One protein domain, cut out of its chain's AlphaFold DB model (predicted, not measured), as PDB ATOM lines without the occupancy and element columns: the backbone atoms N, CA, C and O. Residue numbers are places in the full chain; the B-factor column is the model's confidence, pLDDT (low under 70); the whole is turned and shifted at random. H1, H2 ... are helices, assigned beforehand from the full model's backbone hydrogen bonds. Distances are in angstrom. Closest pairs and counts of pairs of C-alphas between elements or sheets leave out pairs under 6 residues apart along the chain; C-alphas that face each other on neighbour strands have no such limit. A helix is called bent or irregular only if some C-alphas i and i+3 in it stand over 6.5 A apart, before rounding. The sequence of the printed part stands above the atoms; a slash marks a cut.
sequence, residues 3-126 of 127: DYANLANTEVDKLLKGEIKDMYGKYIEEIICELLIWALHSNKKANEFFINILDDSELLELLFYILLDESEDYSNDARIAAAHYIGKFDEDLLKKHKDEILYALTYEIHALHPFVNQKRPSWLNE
ATOM      1  N   ASP A   3     -42.400 -29.338  60.361       68.81
ATOM      2  CA  ASP A   3     -42.515 -27.963  59.856       68.81
ATOM      3  C   ASP A   3     -41.200 -27.407  59.301       68.81
ATOM      4  O   ASP A   3     -41.210 -26.736  58.274       68.81
ATOM      5  N   TYR A   4     -40.056 -27.744  59.910       71.62
ATOM      6  CA  TYR A   4     -38.753 -27.230  59.468       71.62
ATOM      7  C   TYR A   4     -38.331 -27.785  58.102       71.62
ATOM      8  O   TYR A   4     -37.915 -27.032  57.231       71.62
ATOM      9  N   ALA A   5     -38.491 -29.092  57.877       76.38
ATOM     10  CA  ALA A   5     -38.164 -29.704  56.588       76.38
ATOM     11  C   ALA A   5     -39.069 -29.181  55.458       76.38
ATOM     12  O   ALA A   5     -38.614 -28.976  54.333       76.38
ATOM     13  N   ASN A   6     -40.346 -28.925  55.760       80.12
ATOM     14  CA  ASN A   6     -41.281 -28.328  54.811       80.12
ATOM     15  C   ASN A   6     -40.921 -26.868  54.496       80.12
ATOM     16  O   ASN A   6     -40.957 -26.479  53.328       80.12
ATOM     17  N   LEU A   7     -40.528 -26.086  55.505       81.56
ATOM     18  CA  LEU A   7     -40.037 -24.720  55.324       81.56
ATOM     19  C   LEU A   7     -38.758 -24.701  54.474       81.56
ATOM     20  O   LEU A   7     -38.721 -24.013  53.461       81.56
ATOM     21  N   ALA A   8     -37.766 -25.529  54.810       84.06
ATOM     22  CA  ALA A   8     -36.508 -25.639  54.070       84.06
ATOM     23  C   ALA A   8     -36.734 -25.992  52.590       84.06
ATOM     24  O   ALA A   8     -36.170 -25.365  51.699       84.06
ATOM     25  N   ASN A   9     -37.609 -26.962  52.302       89.50
ATOM     26  CA  ASN A   9     -37.960 -27.300  50.920       89.50
ATOM     27  C   ASN A   9     -38.673 -26.155  50.197       89.50
ATOM     28  O   ASN A   9     -38.449 -25.965  49.005       89.50
ATOM     29  N   THR A  10     -39.519 -25.406  50.905       91.25
ATOM     30  CA  THR A  10     -40.231 -24.257  50.338       91.25
ATOM     31  C   THR A  10     -39.269 -23.126  49.981       91.25
ATOM     32  O   THR A  10     -39.404 -22.551  48.906       91.25
ATOM     33  N   GLU A  11     -38.293 -22.822  50.838       91.94
ATOM     34  CA  GLU A  11     -37.290 -21.788  50.553       91.94
ATOM     35  C   GLU A  11     -36.379 -22.187  49.390       91.94
ATOM     36  O   GLU A  11     -36.239 -21.425  48.436       91.94
ATOM     37  N   VAL A  12     -35.871 -23.424  49.380       93.56
ATOM     38  CA  VAL A  12     -35.075 -23.929  48.250       93.56
ATOM     39  C   VAL A  12     -35.881 -23.920  46.947       93.56
ATOM     40  O   VAL A  12     -35.363 -23.523  45.908       93.56
ATOM     41  N   ASP A  13     -37.169 -24.274  46.981       93.94
ATOM     42  CA  ASP A  13     -38.036 -24.180  45.800       93.94
ATOM     43  C   ASP A  13     -38.205 -22.746  45.293       93.94
ATOM     44  O   ASP A  13     -38.331 -22.549  44.086       93.94
ATOM     45  N   LYS A  14     -38.254 -21.747  46.180       93.25
ATOM     46  CA  LYS A  14     -38.338 -20.339  45.769       93.25
ATOM     47  C   LYS A  14     -37.046 -19.893  45.097       93.25
ATOM     48  O   LYS A  14     -37.128 -19.288  44.034       93.25
ATOM     49  N   LEU A  15     -35.895 -20.228  45.681       94.12
ATOM     50  CA  LEU A  15     -34.583 -19.908  45.115       94.12
ATOM     51  C   LEU A  15     -34.427 -20.530  43.724       94.12
ATOM     52  O   LEU A  15     -34.119 -19.829  42.768       94.12
ATOM     53  N   LEU A  16     -34.738 -21.824  43.588       93.19
ATOM     54  CA  LEU A  16     -34.586 -22.546  42.323       93.19
ATOM     55  C   LEU A  16     -35.597 -22.134  41.240       93.19
ATOM     56  O   LEU A  16     -35.343 -22.343  40.056       93.19
ATOM     57  N   LYS A  17     -36.758 -21.586  41.622       92.31
ATOM     58  CA  LYS A  17     -37.740 -21.014  40.680       92.31
ATOM     59  C   LYS A  17     -37.452 -19.556  40.328       92.31
ATOM     60  O   LYS A  17     -38.050 -19.050  39.380       92.31
ATOM     61  N   GLY A  18     -36.634 -18.882  41.130       90.06
ATOM     62  CA  GLY A  18     -36.209 -17.514  40.894       90.06
ATOM     63  C   GLY A  18     -35.162 -17.417  39.790       90.06
ATOM     64  O   GLY A  18     -34.781 -18.401  39.155       90.06
ATOM     65  N   GLU A  19     -34.686 -16.198  39.569       91.56
ATOM     66  CA  GLU A  19     -33.515 -15.959  38.734       91.56
ATOM     67  C   GLU A  19     -32.280 -16.375  39.532       91.56
ATOM     68  O   GLU A  19     -31.958 -15.749  40.532       91.56
ATOM     69  N   ILE A  20     -31.628 -17.470  39.132       94.31
ATOM     70  CA  ILE A  20     -30.364 -17.941  39.736       94.31
ATOM     71  C   ILE A  20     -29.161 -17.261  39.063       94.31
ATOM     72  O   ILE A  20     -28.072 -17.189  39.627       94.31
ATOM     73  N   LYS A  21     -29.370 -16.767  37.841       95.06
ATOM     74  CA  LYS A  21     -28.398 -16.012  37.060       95.06
ATOM     75  C   LYS A  21     -28.923 -14.604  36.805       95.06
ATOM     76  O   LYS A  21     -30.124 -14.426  36.620       95.06
ATOM     77  N   ASP A  22     -28.023 -13.632  36.784       94.06
ATOM     78  CA  ASP A  22     -28.324 -12.242  36.468       94.06
ATOM     79  C   ASP A  22     -28.613 -12.038  34.966       94.06
ATOM     80  O   ASP A  22     -28.557 -12.961  34.146       94.06
ATOM     81  N   MET A  23     -28.890 -10.791  34.576       93.62
ATOM     82  CA  MET A  23     -29.159 -10.423  33.178       93.62
ATOM     83  C   MET A  23     -27.982 -10.657  32.214       93.62
ATOM     84  O   MET A  23     -28.176 -10.604  30.998       93.62
ATOM     85  N   TYR A  24     -26.774 -10.891  32.728       93.06
ATOM     86  CA  TYR A  24     -25.576 -11.209  31.953       93.06
ATOM     87  C   TYR A  24     -25.301 -12.716  31.894       93.06
ATOM     88  O   TYR A  24     -24.350 -13.131  31.233       93.06
ATOM     89  N   GLY A  25     -26.144 -13.528  32.536       91.56
ATOM     90  CA  GLY A  25     -25.986 -14.973  32.608       91.56
ATOM     91  C   GLY A  25     -25.031 -15.436  33.704       91.56
ATOM     92  O   GLY A  25     -24.698 -16.619  33.704       91.56
ATOM     93  N   LYS A  26     -24.629 -14.556  34.631       94.88
ATOM     94  CA  LYS A  26     -23.750 -14.904  35.751       94.88
ATOM     95  C   LYS A  26     -24.526 -15.397  36.946       94.88
ATOM     96  O   LYS A  26     -25.565 -14.832  37.264       94.88
ATOM     97  N   TYR A  27     -24.016 -16.414  37.633       96.75
ATOM     98  CA  TYR A  27     -24.615 -16.868  38.885       96.75
ATOM     99  C   TYR A  27     -24.681 -15.738  39.913       96.75
ATOM    100  O   TYR A  27     -23.700 -15.029  40.135       96.75
ATOM    101  N   ILE A  28     -25.846 -15.592  40.540       96.25
ATOM    102  CA  ILE A  28     -26.055 -14.649  41.634       96.25
ATOM    103  C   ILE A  28     -25.467 -15.273  42.898       96.25
ATOM    104  O   ILE A  28     -25.946 -16.299  43.391       96.25
ATOM    105  N   GLU A  29     -24.406 -14.653  43.392       94.50
ATOM    106  CA  GLU A  29     -23.573 -15.120  44.496       94.50
ATOM    107  C   GLU A  29     -24.375 -15.440  45.759       94.50
ATOM    108  O   GLU A  29     -24.235 -16.529  46.320       94.50
ATOM    109  N   GLU A  30     -25.281 -14.548  46.160       94.12
ATOM    110  CA  GLU A  30     -26.081 -14.704  47.373       94.12
ATOM    111  C   GLU A  30     -27.000 -15.930  47.290       94.12
ATOM    112  O   GLU A  30     -27.186 -16.651  48.272       94.12
ATOM    113  N   ILE A  31     -27.537 -16.215  46.099       95.81
ATOM    114  CA  ILE A  31     -28.400 -17.377  45.866       95.81
ATOM    115  C   ILE A  31     -27.581 -18.666  45.932       95.81
ATOM    116  O   ILE A  31     -28.024 -19.643  46.540       95.81
ATOM    117  N   ILE A  32     -26.387 -18.679  45.336       96.81
ATOM    118  CA  ILE A  32     -25.502 -19.847  45.385       96.81
ATOM    119  C   ILE A  32     -25.032 -20.118  46.813       96.81
ATOM    120  O   ILE A  32     -25.071 -21.273  47.241       96.81
ATOM    121  N   CYS A  33     -24.677 -19.087  47.577       95.56
ATOM    122  CA  CYS A  33     -24.311 -19.224  48.986       95.56
ATOM    123  C   CYS A  33     -25.440 -19.836  49.817       95.56
ATOM    124  O   CYS A  33     -25.217 -20.786  50.568       95.56
ATOM    125  N   GLU A  34     -26.665 -19.350  49.637       95.50
ATOM    126  CA  GLU A  34     -27.829 -19.877  50.342       95.50
ATOM    127  C   GLU A  34     -28.086 -21.348  49.963       95.50
ATOM    128  O   GLU A  34     -28.270 -22.206  50.831       95.50
ATOM    129  N   LEU A  35     -28.019 -21.688  48.670       96.75
ATOM    130  CA  LEU A  35     -28.153 -23.072  48.199       96.75
ATOM    131  C   LEU A  35     -27.052 -23.988  48.753       96.75
ATOM    132  O   LEU A  35     -27.347 -25.132  49.104       96.75
ATOM    133  N   LEU A  36     -25.810 -23.509  48.866       96.88
ATOM    134  CA  LEU A  36     -24.697 -24.245  49.474       96.88
ATOM    135  C   LEU A  36     -24.974 -24.567  50.948       96.88
ATOM    136  O   LEU A  36     -24.796 -25.711  51.369       96.88
ATOM    137  N   ILE A  37     -25.474 -23.594  51.713       95.12
ATOM    138  CA  ILE A  37     -25.856 -23.792  53.118       95.12
ATOM    139  C   ILE A  37     -26.967 -24.846  53.212       95.12
ATOM    140  O   ILE A  37     -26.844 -25.820  53.960       95.12
ATOM    141  N   TRP A  38     -28.025 -24.731  52.405       95.38
ATOM    142  CA  TRP A  38     -29.098 -25.733  52.384       95.38
ATOM    143  C   TRP A  38     -28.599 -27.127  52.001       95.38
ATOM    144  O   TRP A  38     -29.033 -28.127  52.583       95.38
ATOM    145  N   ALA A  39     -27.682 -27.209  51.040       95.31
ATOM    146  CA  ALA A  39     -27.067 -28.456  50.626       95.31
ATOM    147  C   ALA A  39     -26.249 -29.108  51.753       95.31
ATOM    148  O   ALA A  39     -26.381 -30.321  51.957       95.31
ATOM    149  N   LEU A  40     -25.478 -28.321  52.514       94.25
ATOM    150  CA  LEU A  40     -24.731 -28.797  53.684       94.25
ATOM    151  C   LEU A  40     -25.661 -29.401  54.739       94.25
ATOM    152  O   LEU A  40     -25.400 -30.481  55.269       94.25
ATOM    153  N   HIS A  41     -26.807 -28.757  54.967       92.31
ATOM    154  CA  HIS A  41     -27.868 -29.238  55.860       92.31
ATOM    155  C   HIS A  41     -28.731 -30.348  55.231       92.31
ATOM    156  O   HIS A  41     -29.864 -30.594  55.645       92.31
ATOM    157  N   SER A  42     -28.176 -31.065  54.246       91.00
ATOM    158  CA  SER A  42     -28.762 -32.243  53.598       91.00
ATOM    159  C   SER A  42     -30.094 -31.984  52.887       91.00
ATOM    160  O   SER A  42     -30.893 -32.909  52.704       91.00
ATOM    161  N   ASN A  43     -30.355 -30.750  52.435       94.81
ATOM    162  CA  ASN A  43     -31.503 -30.501  51.571       94.81
ATOM    163  C   ASN A  43     -31.297 -31.203  50.222       94.81
ATOM    164  O   ASN A  43     -30.352 -30.915  49.482       94.81
ATOM    165  N   LYS A  44     -32.202 -32.126  49.889       94.25
ATOM    166  CA  LYS A  44     -32.086 -32.968  48.696       94.25
ATOM    167  C   LYS A  44     -32.106 -32.163  47.392       94.25
ATOM    168  O   LYS A  44     -31.324 -32.465  46.503       94.25
ATOM    169  N   LYS A  45     -32.954 -31.135  47.287       95.19
ATOM    170  CA  LYS A  45     -33.099 -30.337  46.059       95.19
ATOM    171  C   LYS A  45     -31.879 -29.461  45.804       95.19
ATOM    172  O   LYS A  45     -31.403 -29.399  44.677       95.19
ATOM    173  N   ALA A  46     -31.342 -28.842  46.856       96.50
ATOM    174  CA  ALA A  46     -30.094 -28.089  46.758       96.50
ATOM    175  C   ALA A  46     -28.927 -29.006  46.348       96.50
ATOM    176  O   ALA A  46     -28.148 -28.666  45.466       96.50
ATOM    177  N   ASN A  47     -28.862 -30.220  46.910       96.31
ATOM    178  CA  ASN A  47     -27.876 -31.217  46.495       96.31
ATOM    179  C   ASN A  47     -28.019 -31.621  45.020       96.31
ATOM    180  O   ASN A  47     -27.022 -31.695  44.305       96.31
ATOM    181  N   GLU A  48     -29.245 -31.888  44.569       96.50
ATOM    182  CA  GLU A  48     -29.536 -32.238  43.176       96.50
ATOM    183  C   GLU A  48     -29.166 -31.105  42.215       96.50
ATOM    184  O   GLU A  48     -28.615 -31.390  41.156       96.50
ATOM    185  N   PHE A  49     -29.404 -29.844  42.592       96.44
ATOM    186  CA  PHE A  49     -28.987 -28.683  41.806       96.44
ATOM    187  C   PHE A  49     -27.489 -28.742  41.486       96.44
ATOM    188  O   PHE A  49     -27.150 -28.823  40.312       96.44
ATOM    189  N   PHE A  50     -26.615 -28.812  42.496       96.81
ATOM    190  CA  PHE A  50     -25.162 -28.823  42.276       96.81
ATOM    191  C   PHE A  50     -24.666 -30.069  41.541       96.81
ATOM    192  O   PHE A  50     -23.780 -29.969  40.702       96.81
ATOM    193  N   ILE A  51     -25.229 -31.249  41.828       95.06
ATOM    194  CA  ILE A  51     -24.816 -32.499  41.168       95.06
ATOM    195  C   ILE A  51     -25.094 -32.461  39.658       95.06
ATOM    196  O   ILE A  51     -24.349 -33.061  38.888       95.06
ATOM    197  N   ASN A  52     -26.143 -31.757  39.228       95.06
ATOM    198  CA  ASN A  52     -26.545 -31.698  37.823       95.06
ATOM    199  C   ASN A  52     -25.725 -30.713  36.970       95.06
ATOM    200  O   ASN A  52     -25.948 -30.665  35.764       95.06
ATOM    201  N   ILE A  53     -24.824 -29.932  37.572       93.31
ATOM    202  CA  ILE A  53     -24.085 -28.832  36.917       93.31
ATOM    203  C   ILE A  53     -22.584 -28.855  37.261       93.31
ATOM    204  O   ILE A  53     -21.926 -27.821  37.346       93.31
ATOM    205  N   LEU A  54     -22.032 -30.055  37.476       92.94
ATOM    206  CA  LEU A  54     -20.615 -30.287  37.814       92.94
ATOM    207  C   LEU A  54     -19.644 -30.107  36.627       92.94
ATOM    208  O   LEU A  54     -18.447 -30.372  36.750       92.94
ATOM    209  N   ASP A  55     -20.149 -29.690  35.472       93.81
ATOM    210  CA  ASP A  55     -19.405 -29.364  34.256       93.81
ATOM    211  C   ASP A  55     -19.480 -27.865  33.899       93.81
ATOM    212  O   ASP A  55     -18.909 -27.439  32.894       93.81
ATOM    213  N   ASP A  56     -20.141 -27.046  34.726       95.94
ATOM    214  CA  ASP A  56     -20.257 -25.600  34.523       95.94
ATOM    215  C   ASP A  56     -19.044 -24.859  35.111       95.94
ATOM    216  O   ASP A  56     -18.898 -24.701  36.326       95.94
ATOM    217  N   SER A  57     -18.161 -24.375  34.236       95.81
ATOM    218  CA  SER A  57     -16.955 -23.650  34.643       95.81
ATOM    219  C   SER A  57     -17.249 -22.353  35.395       95.81
ATOM    220  O   SER A  57     -16.494 -21.992  36.289       95.81
ATOM    221  N   GLU A  58     -18.331 -21.652  35.051       96.00
ATOM    222  CA  GLU A  58     -18.681 -20.388  35.708       96.00
ATOM    223  C   GLU A  58     -19.116 -20.632  37.152       96.00
ATOM    224  O   GLU A  58     -18.744 -19.891  38.062       96.00
ATOM    225  N   LEU A  59     -19.866 -21.713  37.376       97.38
ATOM    226  CA  LEU A  59     -20.190 -22.130  38.731       97.38
ATOM    227  C   LEU A  59     -18.926 -22.517  39.498       97.38
ATOM    228  O   LEU A  59     -18.779 -22.121  40.649       97.38
ATOM    229  N   LEU A  60     -18.018 -23.275  38.876       97.94
ATOM    230  CA  LEU A  60     -16.766 -23.684  39.513       97.94
ATOM    231  C   LEU A  60     -15.943 -22.475  39.983       97.94
ATOM    232  O   LEU A  60     -15.477 -22.467  41.122       97.94
ATOM    233  N   GLU A  61     -15.806 -21.451  39.138       97.19
ATOM    234  CA  GLU A  61     -15.120 -20.200  39.481       97.19
ATOM    235  C   GLU A  61     -15.762 -19.517  40.694       97.19
ATOM    236  O   GLU A  61     -15.061 -19.134  41.634       97.19
ATOM    237  N   LEU A  62     -17.095 -19.429  40.726       97.25
ATOM    238  CA  LEU A  62     -17.815 -18.863  41.867       97.25
ATOM    239  C   LEU A  62     -17.634 -19.699  43.145       97.25
ATOM    240  O   LEU A  62     -17.462 -19.143  44.227       97.25
ATOM    241  N   LEU A  63     -17.624 -21.030  43.048       97.88
ATOM    242  CA  LEU A  63     -17.379 -21.890  44.208       97.88
ATOM    243  C   LEU A  63     -15.969 -21.695  44.777       97.88
ATOM    244  O   LEU A  63     -15.810 -21.713  45.997       97.88
ATOM    245  N   PHE A  64     -14.957 -21.489  43.929       97.75
ATOM    246  CA  PHE A  64     -13.621 -21.126  44.402       97.75
ATOM    247  C   PHE A  64     -13.604 -19.744  45.044       97.75
ATOM    248  O   PHE A  64     -13.008 -19.607  46.109       97.75
ATOM    249  N   TYR A  65     -14.279 -18.756  44.453       96.12
ATOM    250  CA  TYR A  65     -14.404 -17.426  45.053       96.12
ATOM    251  C   TYR A  65     -14.978 -17.505  46.475       96.12
ATOM    252  O   TYR A  65     -14.364 -16.998  47.407       96.12
ATOM    253  N   ILE A  66     -16.076 -18.243  46.657       96.38
ATOM    254  CA  ILE A  66     -16.699 -18.459  47.972       96.38
ATOM    255  C   ILE A  66     -15.756 -19.219  48.912       96.38
ATOM    256  O   ILE A  66     -15.562 -18.822  50.056       96.38
ATOM    257  N   LEU A  67     -15.155 -20.327  48.463       96.50
ATOM    258  CA  LEU A  67     -14.273 -21.150  49.298       96.50
ATOM    259  C   LEU A  67     -13.066 -20.359  49.826       96.50
ATOM    260  O   LEU A  67     -12.699 -20.490  51.001       96.50
ATOM    261  N   LEU A  68     -12.438 -19.587  48.941       95.19
ATOM    262  CA  LEU A  68     -11.184 -18.891  49.205       95.19
ATOM    263  C   LEU A  68     -11.358 -17.555  49.918       95.19
ATOM    264  O   LEU A  68     -10.368 -16.966  50.350       95.19
ATOM    265  N   ASP A  69     -12.592 -17.085  50.055       90.94
ATOM    266  CA  ASP A  69     -12.857 -15.865  50.782       90.94
ATOM    267  C   ASP A  69     -12.672 -16.077  52.293       90.94
ATOM    268  O   ASP A  69     -13.374 -16.840  52.962       90.94
ATOM    269  N   GLU A  70     -11.639 -15.423  52.813       83.19
ATOM    270  CA  GLU A  70     -11.285 -15.390  54.229       83.19
ATOM    271  C   GLU A  70     -11.846 -14.162  54.944       83.19
ATOM    272  O   GLU A  70     -11.721 -14.065  56.167       83.19
ATOM    273  N   SER A  71     -12.455 -13.227  54.209       76.50
ATOM    274  CA  SER A  71     -13.273 -12.201  54.831       76.50
ATOM    275  C   SER A  71     -14.496 -12.887  55.442       76.50
ATOM    276  O   SER A  71     -15.022 -13.861  54.907       76.50
ATOM    277  N   GLU A  72     -14.939 -12.449  56.618       65.44
ATOM    278  CA  GLU A  72     -16.081 -13.059  57.318       65.44
ATOM    279  C   GLU A  72     -17.427 -12.861  56.576       65.44
ATOM    280  O   GLU A  72     -18.487 -13.113  57.148       65.44
ATOM    281  N   ASP A  73     -17.391 -12.415  55.315       72.00
ATOM    282  CA  ASP A  73     -18.541 -12.140  54.459       72.00
ATOM    283  C   ASP A  73     -19.319 -13.427  54.131       72.00
ATOM    284  O   ASP A  73     -20.549 -13.392  54.030       72.00
ATOM    285  N   TYR A  74     -18.648 -14.591  54.096       74.38
ATOM    286  CA  TYR A  74     -19.322 -15.888  53.990       74.38
ATOM    287  C   TYR A  74     -19.275 -16.734  55.255       74.38
ATOM    288  O   TYR A  74     -18.257 -16.909  55.926       74.38
ATOM    289  N   SER A  75     -20.398 -17.411  55.494       82.94
ATOM    290  CA  SER A  75     -20.479 -18.493  56.466       82.94
ATOM    291  C   SER A  75     -19.515 -19.627  56.111       82.94
ATOM    292  O   SER A  75     -19.467 -20.092  54.968       82.94
ATOM    293  N   ASN A  76     -18.837 -20.169  57.125       89.38
ATOM    294  CA  ASN A  76     -18.063 -21.402  56.981       89.38
ATOM    295  C   ASN A  76     -18.906 -22.562  56.427       89.38
ATOM    296  O   ASN A  76     -18.351 -23.417  55.746       89.38
ATOM    297  N   ASP A  77     -20.227 -22.582  56.642       93.62
ATOM    298  CA  ASP A  77     -21.103 -23.602  56.055       93.62
ATOM    299  C   ASP A  77     -21.083 -23.542  54.518       93.62
ATOM    300  O   ASP A  77     -20.925 -24.570  53.854       93.62
ATOM    301  N   ALA A  78     -21.183 -22.338  53.944       95.00
ATOM    302  CA  ALA A  78     -21.133 -22.148  52.496       95.00
ATOM    303  C   ALA A  78     -19.765 -22.568  51.941       95.00
ATOM    304  O   ALA A  78     -19.693 -23.315  50.965       95.00
ATOM    305  N   ARG A  79     -18.680 -22.173  52.617       96.12
ATOM    306  CA  ARG A  79     -17.304 -22.522  52.228       96.12
ATOM    307  C   ARG A  79     -17.049 -24.031  52.278       96.12
ATOM    308  O   ARG A  79     -16.504 -24.602  51.337       96.12
ATOM    309  N   ILE A  80     -17.493 -24.706  53.341       95.62
ATOM    310  CA  ILE A  80     -17.382 -26.168  53.487       95.62
ATOM    311  C   ILE A  80     -18.171 -26.881  52.383       95.62
ATOM    312  O   ILE A  80     -17.674 -27.831  51.770       95.62
ATOM    313  N   ALA A  81     -19.391 -26.426  52.093       96.38
ATOM    314  CA  ALA A  81     -20.186 -26.977  51.002       96.38
ATOM    315  C   ALA A  81     -19.521 -26.746  49.635       96.38
ATOM    316  O   ALA A  81     -19.489 -27.667  48.815       96.38
ATOM    317  N   ALA A  82     -18.934 -25.570  49.400       97.38
ATOM    318  CA  ALA A  82     -18.202 -25.273  48.174       97.38
ATOM    319  C   ALA A  82     -17.026 -26.245  47.984       97.38
ATOM    320  O   ALA A  82     -16.952 -26.911  46.951       97.38
ATOM    321  N   ALA A  83     -16.183 -26.435  49.008       97.19
ATOM    322  CA  ALA A  83     -15.091 -27.417  48.982       97.19
ATOM    323  C   ALA A  83     -15.583 -28.837  48.654       97.19
ATOM    324  O   ALA A  83     -14.957 -29.567  47.875       97.19
ATOM    325  N   HIS A  84     -16.733 -29.226  49.215       95.94
ATOM    326  CA  HIS A  84     -17.341 -30.525  48.959       95.94
ATOM    327  C   HIS A  84     -17.753 -30.718  47.492       95.94
ATOM    328  O   HIS A  84     -17.544 -31.806  46.946       95.94
ATOM    329  N   TYR A  85     -18.348 -29.702  46.861       97.12
ATOM    330  CA  TYR A  85     -18.778 -29.789  45.464       97.12
ATOM    331  C   TYR A  85     -17.632 -29.628  44.479       97.12
ATOM    332  O   TYR A  85     -17.598 -30.398  43.526       97.12
ATOM    333  N   ILE A  86     -16.671 -28.734  44.739       97.44
ATOM    334  CA  ILE A  86     -15.465 -28.564  43.911       97.44
ATOM    335  C   ILE A  86     -14.804 -29.919  43.658       97.44
ATOM    336  O   ILE A  86     -14.529 -30.267  42.517       97.44
ATOM    337  N   GLY A  87     -14.645 -30.751  44.692       95.19
ATOM    338  CA  GLY A  87     -14.027 -32.072  44.537       95.19
ATOM    339  C   GLY A  87     -14.753 -33.043  43.587       95.19
ATOM    340  O   GLY A  87     -14.220 -34.104  43.281       95.19
ATOM    341  N   LYS A  88     -15.965 -32.714  43.128       95.31
ATOM    342  CA  LYS A  88     -16.787 -33.539  42.231       95.31
ATOM    343  C   LYS A  88     -16.838 -33.028  40.790       95.31
ATOM    344  O   LYS A  88     -17.437 -33.717  39.966       95.31
ATOM    345  N   PHE A  89     -16.283 -31.852  40.503       96.50
ATOM    346  CA  PHE A  89     -16.269 -31.306  39.147       96.50
ATOM    347  C   PHE A  89     -15.427 -32.161  38.202       96.50
ATOM    348  O   PHE A  89     -14.603 -32.974  38.630       96.50
ATOM    349  N   ASP A  90     -15.650 -31.960  36.905       93.56
ATOM    350  CA  ASP A  90     -14.845 -32.587  35.864       93.56
ATOM    351  C   ASP A  90     -13.338 -32.326  36.062       93.56
ATOM    352  O   ASP A  90     -12.900 -31.225  36.412       93.56
ATOM    353  N   GLU A  91     -12.529 -33.361  35.833       93.25
ATOM    354  CA  GLU A  91     -11.089 -33.311  36.082       93.25
ATOM    355  C   GLU A  91     -10.378 -32.264  35.211       93.25
ATOM    356  O   GLU A  91      -9.455 -31.598  35.691       93.25
ATOM    357  N   ASP A  92     -10.793 -32.086  33.953       94.25
ATOM    358  CA  ASP A  92     -10.153 -31.132  33.046       94.25
ATOM    359  C   ASP A  92     -10.479 -29.684  33.428       94.25
ATOM    360  O   ASP A  92      -9.666 -28.788  33.183       94.25
ATOM    361  N   LEU A  93     -11.627 -29.442  34.068       95.69
ATOM    362  CA  LEU A  93     -11.925 -28.156  34.698       95.69
ATOM    363  C   LEU A  93     -11.071 -27.948  35.952       95.69
ATOM    364  O   LEU A  93     -10.422 -26.913  36.083       95.69
ATOM    365  N   LEU A  94     -10.996 -28.946  36.833       96.25
ATOM    366  CA  LEU A  94     -10.240 -28.845  38.084       96.25
ATOM    367  C   LEU A  94      -8.744 -28.615  37.868       96.25
ATOM    368  O   LEU A  94      -8.126 -27.851  38.606       96.25
ATOM    369  N   LYS A  95      -8.153 -29.217  36.831       95.38
ATOM    370  CA  LYS A  95      -6.744 -28.988  36.474       95.38
ATOM    371  C   LYS A  95      -6.438 -27.529  36.133       95.38
ATOM    372  O   LYS A  95      -5.301 -27.107  36.333       95.38
ATOM    373  N   LYS A  96      -7.417 -26.764  35.637       96.00
ATOM    374  CA  LYS A  96      -7.248 -25.329  35.340       96.00
ATOM    375  C   LYS A  96      -7.161 -24.481  36.609       96.00
ATOM    376  O   LYS A  96      -6.529 -23.436  36.562       96.00
ATOM    377  N   HIS A  97      -7.722 -24.970  37.716       96.75
ATOM    378  CA  HIS A  97      -7.743 -24.316  39.029       96.75
ATOM    379  C   HIS A  97      -6.849 -25.032  40.049       96.75
ATOM    380  O   HIS A  97      -7.153 -25.145  41.239       96.75
ATOM    381  N   LYS A  98      -5.754 -25.628  39.568       95.69
ATOM    382  CA  LYS A  98      -4.863 -26.433  40.404       95.69
ATOM    383  C   LYS A  98      -4.279 -25.626  41.564       95.69
ATOM    384  O   LYS A  98      -4.168 -26.168  42.663       95.69
ATOM    385  N   ASP A  99      -3.908 -24.373  41.329       95.75
ATOM    386  CA  ASP A  99      -3.262 -23.534  42.339       95.75
ATOM    387  C   ASP A  99      -4.248 -23.153  43.451       95.75
ATOM    388  O   ASP A  99      -3.910 -23.246  44.630       95.75
ATOM    389  N   GLU A 100      -5.493 -22.841  43.094       97.25
ATOM    390  CA  GLU A 100      -6.598 -22.585  44.018       97.25
ATOM    391  C   GLU A 100      -6.894 -23.811  44.885       97.25
ATOM    392  O   GLU A 100      -7.041 -23.702  46.104       97.25
ATOM    393  N   ILE A 101      -6.911 -25.005  44.281       96.81
ATOM    394  CA  ILE A 101      -7.073 -26.265  45.015       96.81
ATOM    395  C   ILE A 101      -5.912 -26.471  45.987       96.81
ATOM    396  O   ILE A 101      -6.135 -26.810  47.147       96.81
ATOM    397  N   LEU A 102      -4.669 -26.291  45.533       95.56
ATOM    398  CA  LEU A 102      -3.493 -26.454  46.386       95.56
ATOM    399  C   LEU A 102      -3.504 -25.465  47.551       95.56
ATOM    400  O   LEU A 102      -3.174 -25.868  48.665       95.56
ATOM    401  N   TYR A 103      -3.919 -24.223  47.311       95.94
ATOM    402  CA  TYR A 103      -4.076 -23.216  48.352       95.94
ATOM    403  C   TYR A 103      -5.154 -23.614  49.366       95.94
ATOM    404  O   TYR A 103      -4.869 -23.658  50.562       95.94
ATOM    405  N   ALA A 104      -6.346 -24.022  48.919       95.38
ATOM    406  CA  ALA A 104      -7.421 -24.462  49.812       95.38
ATOM    407  C   ALA A 104      -7.023 -25.664  50.691       95.38
ATOM    408  O   ALA A 104      -7.438 -25.770  51.845       95.38
ATOM    409  N   LEU A 105      -6.164 -26.557  50.185       94.19
ATOM    410  CA  LEU A 105      -5.607 -27.683  50.950       94.19
ATOM    411  C   LEU A 105      -4.638 -27.260  52.071       94.19
ATOM    412  O   LEU A 105      -4.221 -28.108  52.861       94.19
ATOM    413  N   THR A 106      -4.261 -25.981  52.152       94.44
ATOM    414  CA  THR A 106      -3.440 -25.441  53.247       94.44
ATOM    415  C   THR A 106      -4.260 -24.924  54.427       94.44
ATOM    416  O   THR A 106      -3.682 -24.678  55.485       94.44
ATOM    417  N   TYR A 107      -5.588 -24.805  54.290       93.88
ATOM    418  CA  TYR A 107      -6.440 -24.323  55.375       93.88
ATOM    419  C   TYR A 107      -6.335 -25.193  56.630       93.88
ATOM    420  O   TYR A 107      -6.289 -26.419  56.553       93.88
ATOM    421  N   GLU A 108      -6.358 -24.561  57.806       91.88
ATOM    422  CA  GLU A 108      -6.359 -25.286  59.085       91.88
ATOM    423  C   GLU A 108      -7.652 -26.095  59.277       91.88
ATOM    424  O   GLU A 108      -7.647 -27.198  59.829       91.88
ATOM    425  N   ILE A 109      -8.774 -25.561  58.787       91.81
ATOM    426  CA  ILE A 109     -10.074 -26.224  58.839       91.81
ATOM    427  C   ILE A 109     -10.116 -27.285  57.740       91.81
ATOM    428  O   ILE A 109     -10.402 -26.995  56.582       91.81
ATOM    429  N   HIS A 110      -9.900 -28.543  58.121       92.56
ATOM    430  CA  HIS A 110      -9.888 -29.676  57.190       92.56
ATOM    431  C   HIS A 110     -11.182 -29.800  56.363       92.56
ATOM    432  O   HIS A 110     -11.151 -30.304  55.250       92.56
ATOM    433  N   ALA A 111     -12.334 -29.346  56.866       93.25
ATOM    434  CA  ALA A 111     -13.592 -29.380  56.110       93.25
ATOM    435  C   ALA A 111     -13.612 -28.426  54.894       93.25
ATOM    436  O   ALA A 111     -14.445 -28.602  54.012       93.25
ATOM    437  N   LEU A 112     -12.690 -27.458  54.831       95.00
ATOM    438  CA  LEU A 112     -12.491 -26.568  53.683       95.00
ATOM    439  C   LEU A 112     -11.593 -27.179  52.601       95.00
ATOM    440  O   LEU A 112     -11.384 -26.578  51.552       95.00
ATOM    441  N   HIS A 113     -11.036 -28.366  52.829       95.25
ATOM    442  CA  HIS A 113     -10.214 -29.028  51.825       95.25
ATOM    443  C   HIS A 113     -11.113 -29.609  50.726       95.25
ATOM    444  O   HIS A 113     -12.063 -30.346  51.015       95.25
ATOM    445  N   PRO A 114     -10.821 -29.365  49.441       94.25
ATOM    446  CA  PRO A 114     -11.408 -30.174  48.386       94.25
ATOM    447  C   PRO A 114     -11.006 -31.648  48.577       94.25
ATOM    448  O   PRO A 114      -9.915 -31.953  49.059       94.25
ATOM    449  N   PHE A 115     -11.875 -32.583  48.187       93.00
ATOM    450  CA  PHE A 115     -11.621 -34.036  48.249       93.00
ATOM    451  C   PHE A 115     -11.525 -34.672  49.655       93.00
ATOM    452  O   PHE A 115     -11.077 -35.809  49.758       93.00
ATOM    453  N   VAL A 116     -11.991 -34.025  50.734       86.56
ATOM    454  CA  VAL A 116     -11.928 -34.554  52.128       86.56
ATOM    455  C   VAL A 116     -12.387 -36.004  52.278       86.56
ATOM    456  O   VAL A 116     -11.788 -36.775  53.021       86.56
ATOM    457  N   ASN A 117     -13.443 -36.382  51.558       80.44
ATOM    458  CA  ASN A 117     -14.040 -37.717  51.614       80.44
ATOM    459  C   ASN A 117     -13.747 -38.550  50.358       80.44
ATOM    460  O   ASN A 117     -14.483 -39.481  50.036       80.44
ATOM    461  N   GLN A 118     -12.712 -38.185  49.605       84.88
ATOM    462  CA  GLN A 118     -12.370 -38.796  48.328       84.88
ATOM    463  C   GLN A 118     -10.870 -39.069  48.251       84.88
ATOM    464  O   GLN A 118     -10.050 -38.488  48.960       84.88
ATOM    465  N   LYS A 119     -10.485 -39.987  47.365       85.44
ATOM    466  CA  LYS A 119      -9.070 -40.198  47.075       85.44
ATOM    467  C   LYS A 119      -8.534 -38.945  46.383       85.44
ATOM    468  O   LYS A 119      -9.012 -38.601  45.305       85.44
ATOM    469  N   ARG A 120      -7.515 -38.316  46.972       84.81
ATOM    470  CA  ARG A 120      -6.835 -37.167  46.368       84.81
ATOM    471  C   ARG A 120      -6.352 -37.521  44.948       84.81
ATOM    472  O   ARG A 120      -5.664 -38.541  44.798       84.81
ATOM    473  N   PRO A 121      -6.683 -36.712  43.927       90.94
ATOM    474  CA  PRO A 121      -6.243 -36.974  42.563       90.94
ATOM    475  C   PRO A 121      -4.716 -36.967  42.423       90.94
ATOM    476  O   PRO A 121      -4.028 -36.161  43.053       90.94
ATOM    477  N   SER A 122      -4.168 -37.858  41.590       90.69
ATOM    478  CA  SER A 122      -2.713 -37.973  41.395       90.69
ATOM    479  C   SER A 122      -2.106 -36.752  40.706       90.69
ATOM    480  O   SER A 122      -0.987 -36.368  41.049       90.69
ATOM    481  N   TRP A 123      -2.864 -36.109  39.813       92.81
ATOM    482  CA  TRP A 123      -2.423 -34.948  39.033       92.81
ATOM    483  C   TRP A 123      -2.116 -33.712  39.886       92.81
ATOM    484  O   TRP A 123      -1.365 -32.833  39.464       92.81
ATOM    485  N   LEU A 124      -2.609 -33.657  41.129       90.94
ATOM    486  CA  LEU A 124      -2.243 -32.596  42.072       90.94
ATOM    487  C   LEU A 124      -0.759 -32.630  42.463       90.94
ATOM    488  O   LEU A 124      -0.225 -31.606  42.876       90.94
ATOM    489  N   ASN A 125      -0.096 -33.784  42.332       85.00
ATOM    490  CA  ASN A 125       1.327 -33.952  42.642       85.00
ATOM    491  C   ASN A 125       2.228 -33.864  41.401       85.00
ATOM    492  O   ASN A 125       3.453 -33.916  41.528       85.00
ATOM    493  N   GLU A 126       1.643 -33.790  40.207       83.88
ATOM    494  CA  GLU A 126       2.395 -33.613  38.964       83.88
ATOM    495  C   GLU A 126       2.972 -32.190  38.931       83.88
ATOM    496  O   GLU A 126       2.402 -31.281  39.532       83.88
TER     497      GLU A 126
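Overview. This is residues 3 to 126 of the 127 residues of an uncharacterized protein of Clostridium beijerinckii (UniProt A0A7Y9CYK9). Seven helices are stacked in successive layers along one longest axis: H1 at one end, then H2 with H3, then the helical hairpin of H4 and H5, then H6, with the short H7 at the other end. H2 crosses H5 in the middle of the stack, while H4 and H6 run nearly parallel, the same way. The printed part has 124 residues with seven named helices, H1 to H7 in chain order, and no named strand; the class is all helix. It is compact, with a radius of gyration of the C-alphas of 14.4 A, yet only just elongated, with spans of 47, 31 and 27 A.

Along the chain. H1, residues 3 to 17, begins with C-alpha 3 at (-42.515, -27.963, 59.856) and is 20.9 A long from first to last C-alpha. H2, residues 29 to 40, measures 16.5 A, and H3, residues 44 to 51, measures 10.5 A. H4, residues 57 to 68, begins with C-alpha 57 at (-16.955, -23.650, 34.643) and measures 16.4 A; H5, residues 76 to 86, measures 15.1 A. H6, residues 91 to 104, measures 16.7 A and is irregular: C-alphas 96 and 99 are 8.3 A apart. H7, residues 122 to 125, measures 5.8 A and ends with C-alpha 125 at (1.327, -33.952, 42.642).

Arrangement. The hub is H2, which touches H1, H3 and H5. H1 and H2 form a helical hairpin, at a steep tilt of 37 degrees, only just past shallow; their closest C-alphas, of Leu 15 and Ile 31, are 6.7 A apart. H2 touches H3 with residues 35 to 39 alone, closest at the C-alphas of Ala 39 and Ala 46, 4.9 A. H2 and H5 touch about perpendicular, at 85 degrees, with the C-alphas of Ile 37 and Ala 78 closest at 5.0 A. H4 and H5 form a helical hairpin, at a steep tilt of 39 degrees, with the C-alphas of Leu 67 and Arg 79 closest at 4.4 A. H4 touches H6 at a shallow tilt of 11 degrees, the same way, closest at the C-alphas of Leu 68 and Ala 104, 6.8 A. H6 and H7 only just touch, with 3 pairs of C-alphas within 8 A, the closest being those of Lys 98 and Leu 124 at 6.9 A. H1 is apart from H4, H5, H6 and H7. Every O i to N i+4 pair is within hydrogen-bond range in H1, H2, H3, H4 and H5, against 6 of 10 in H6; H7 is too short for such a pair.

Size, cuts and confidence. The C-alphas of Asp 3 and Glu 126, the two farthest apart, are 49.9 A from each other. The printed part has no cut. The links from H1 to H2, 11 residues, and from H6 to H7, 17 residues, are long. The mean pLDDT of the printed part is 92.4, and residues 3 and 72 are under 70.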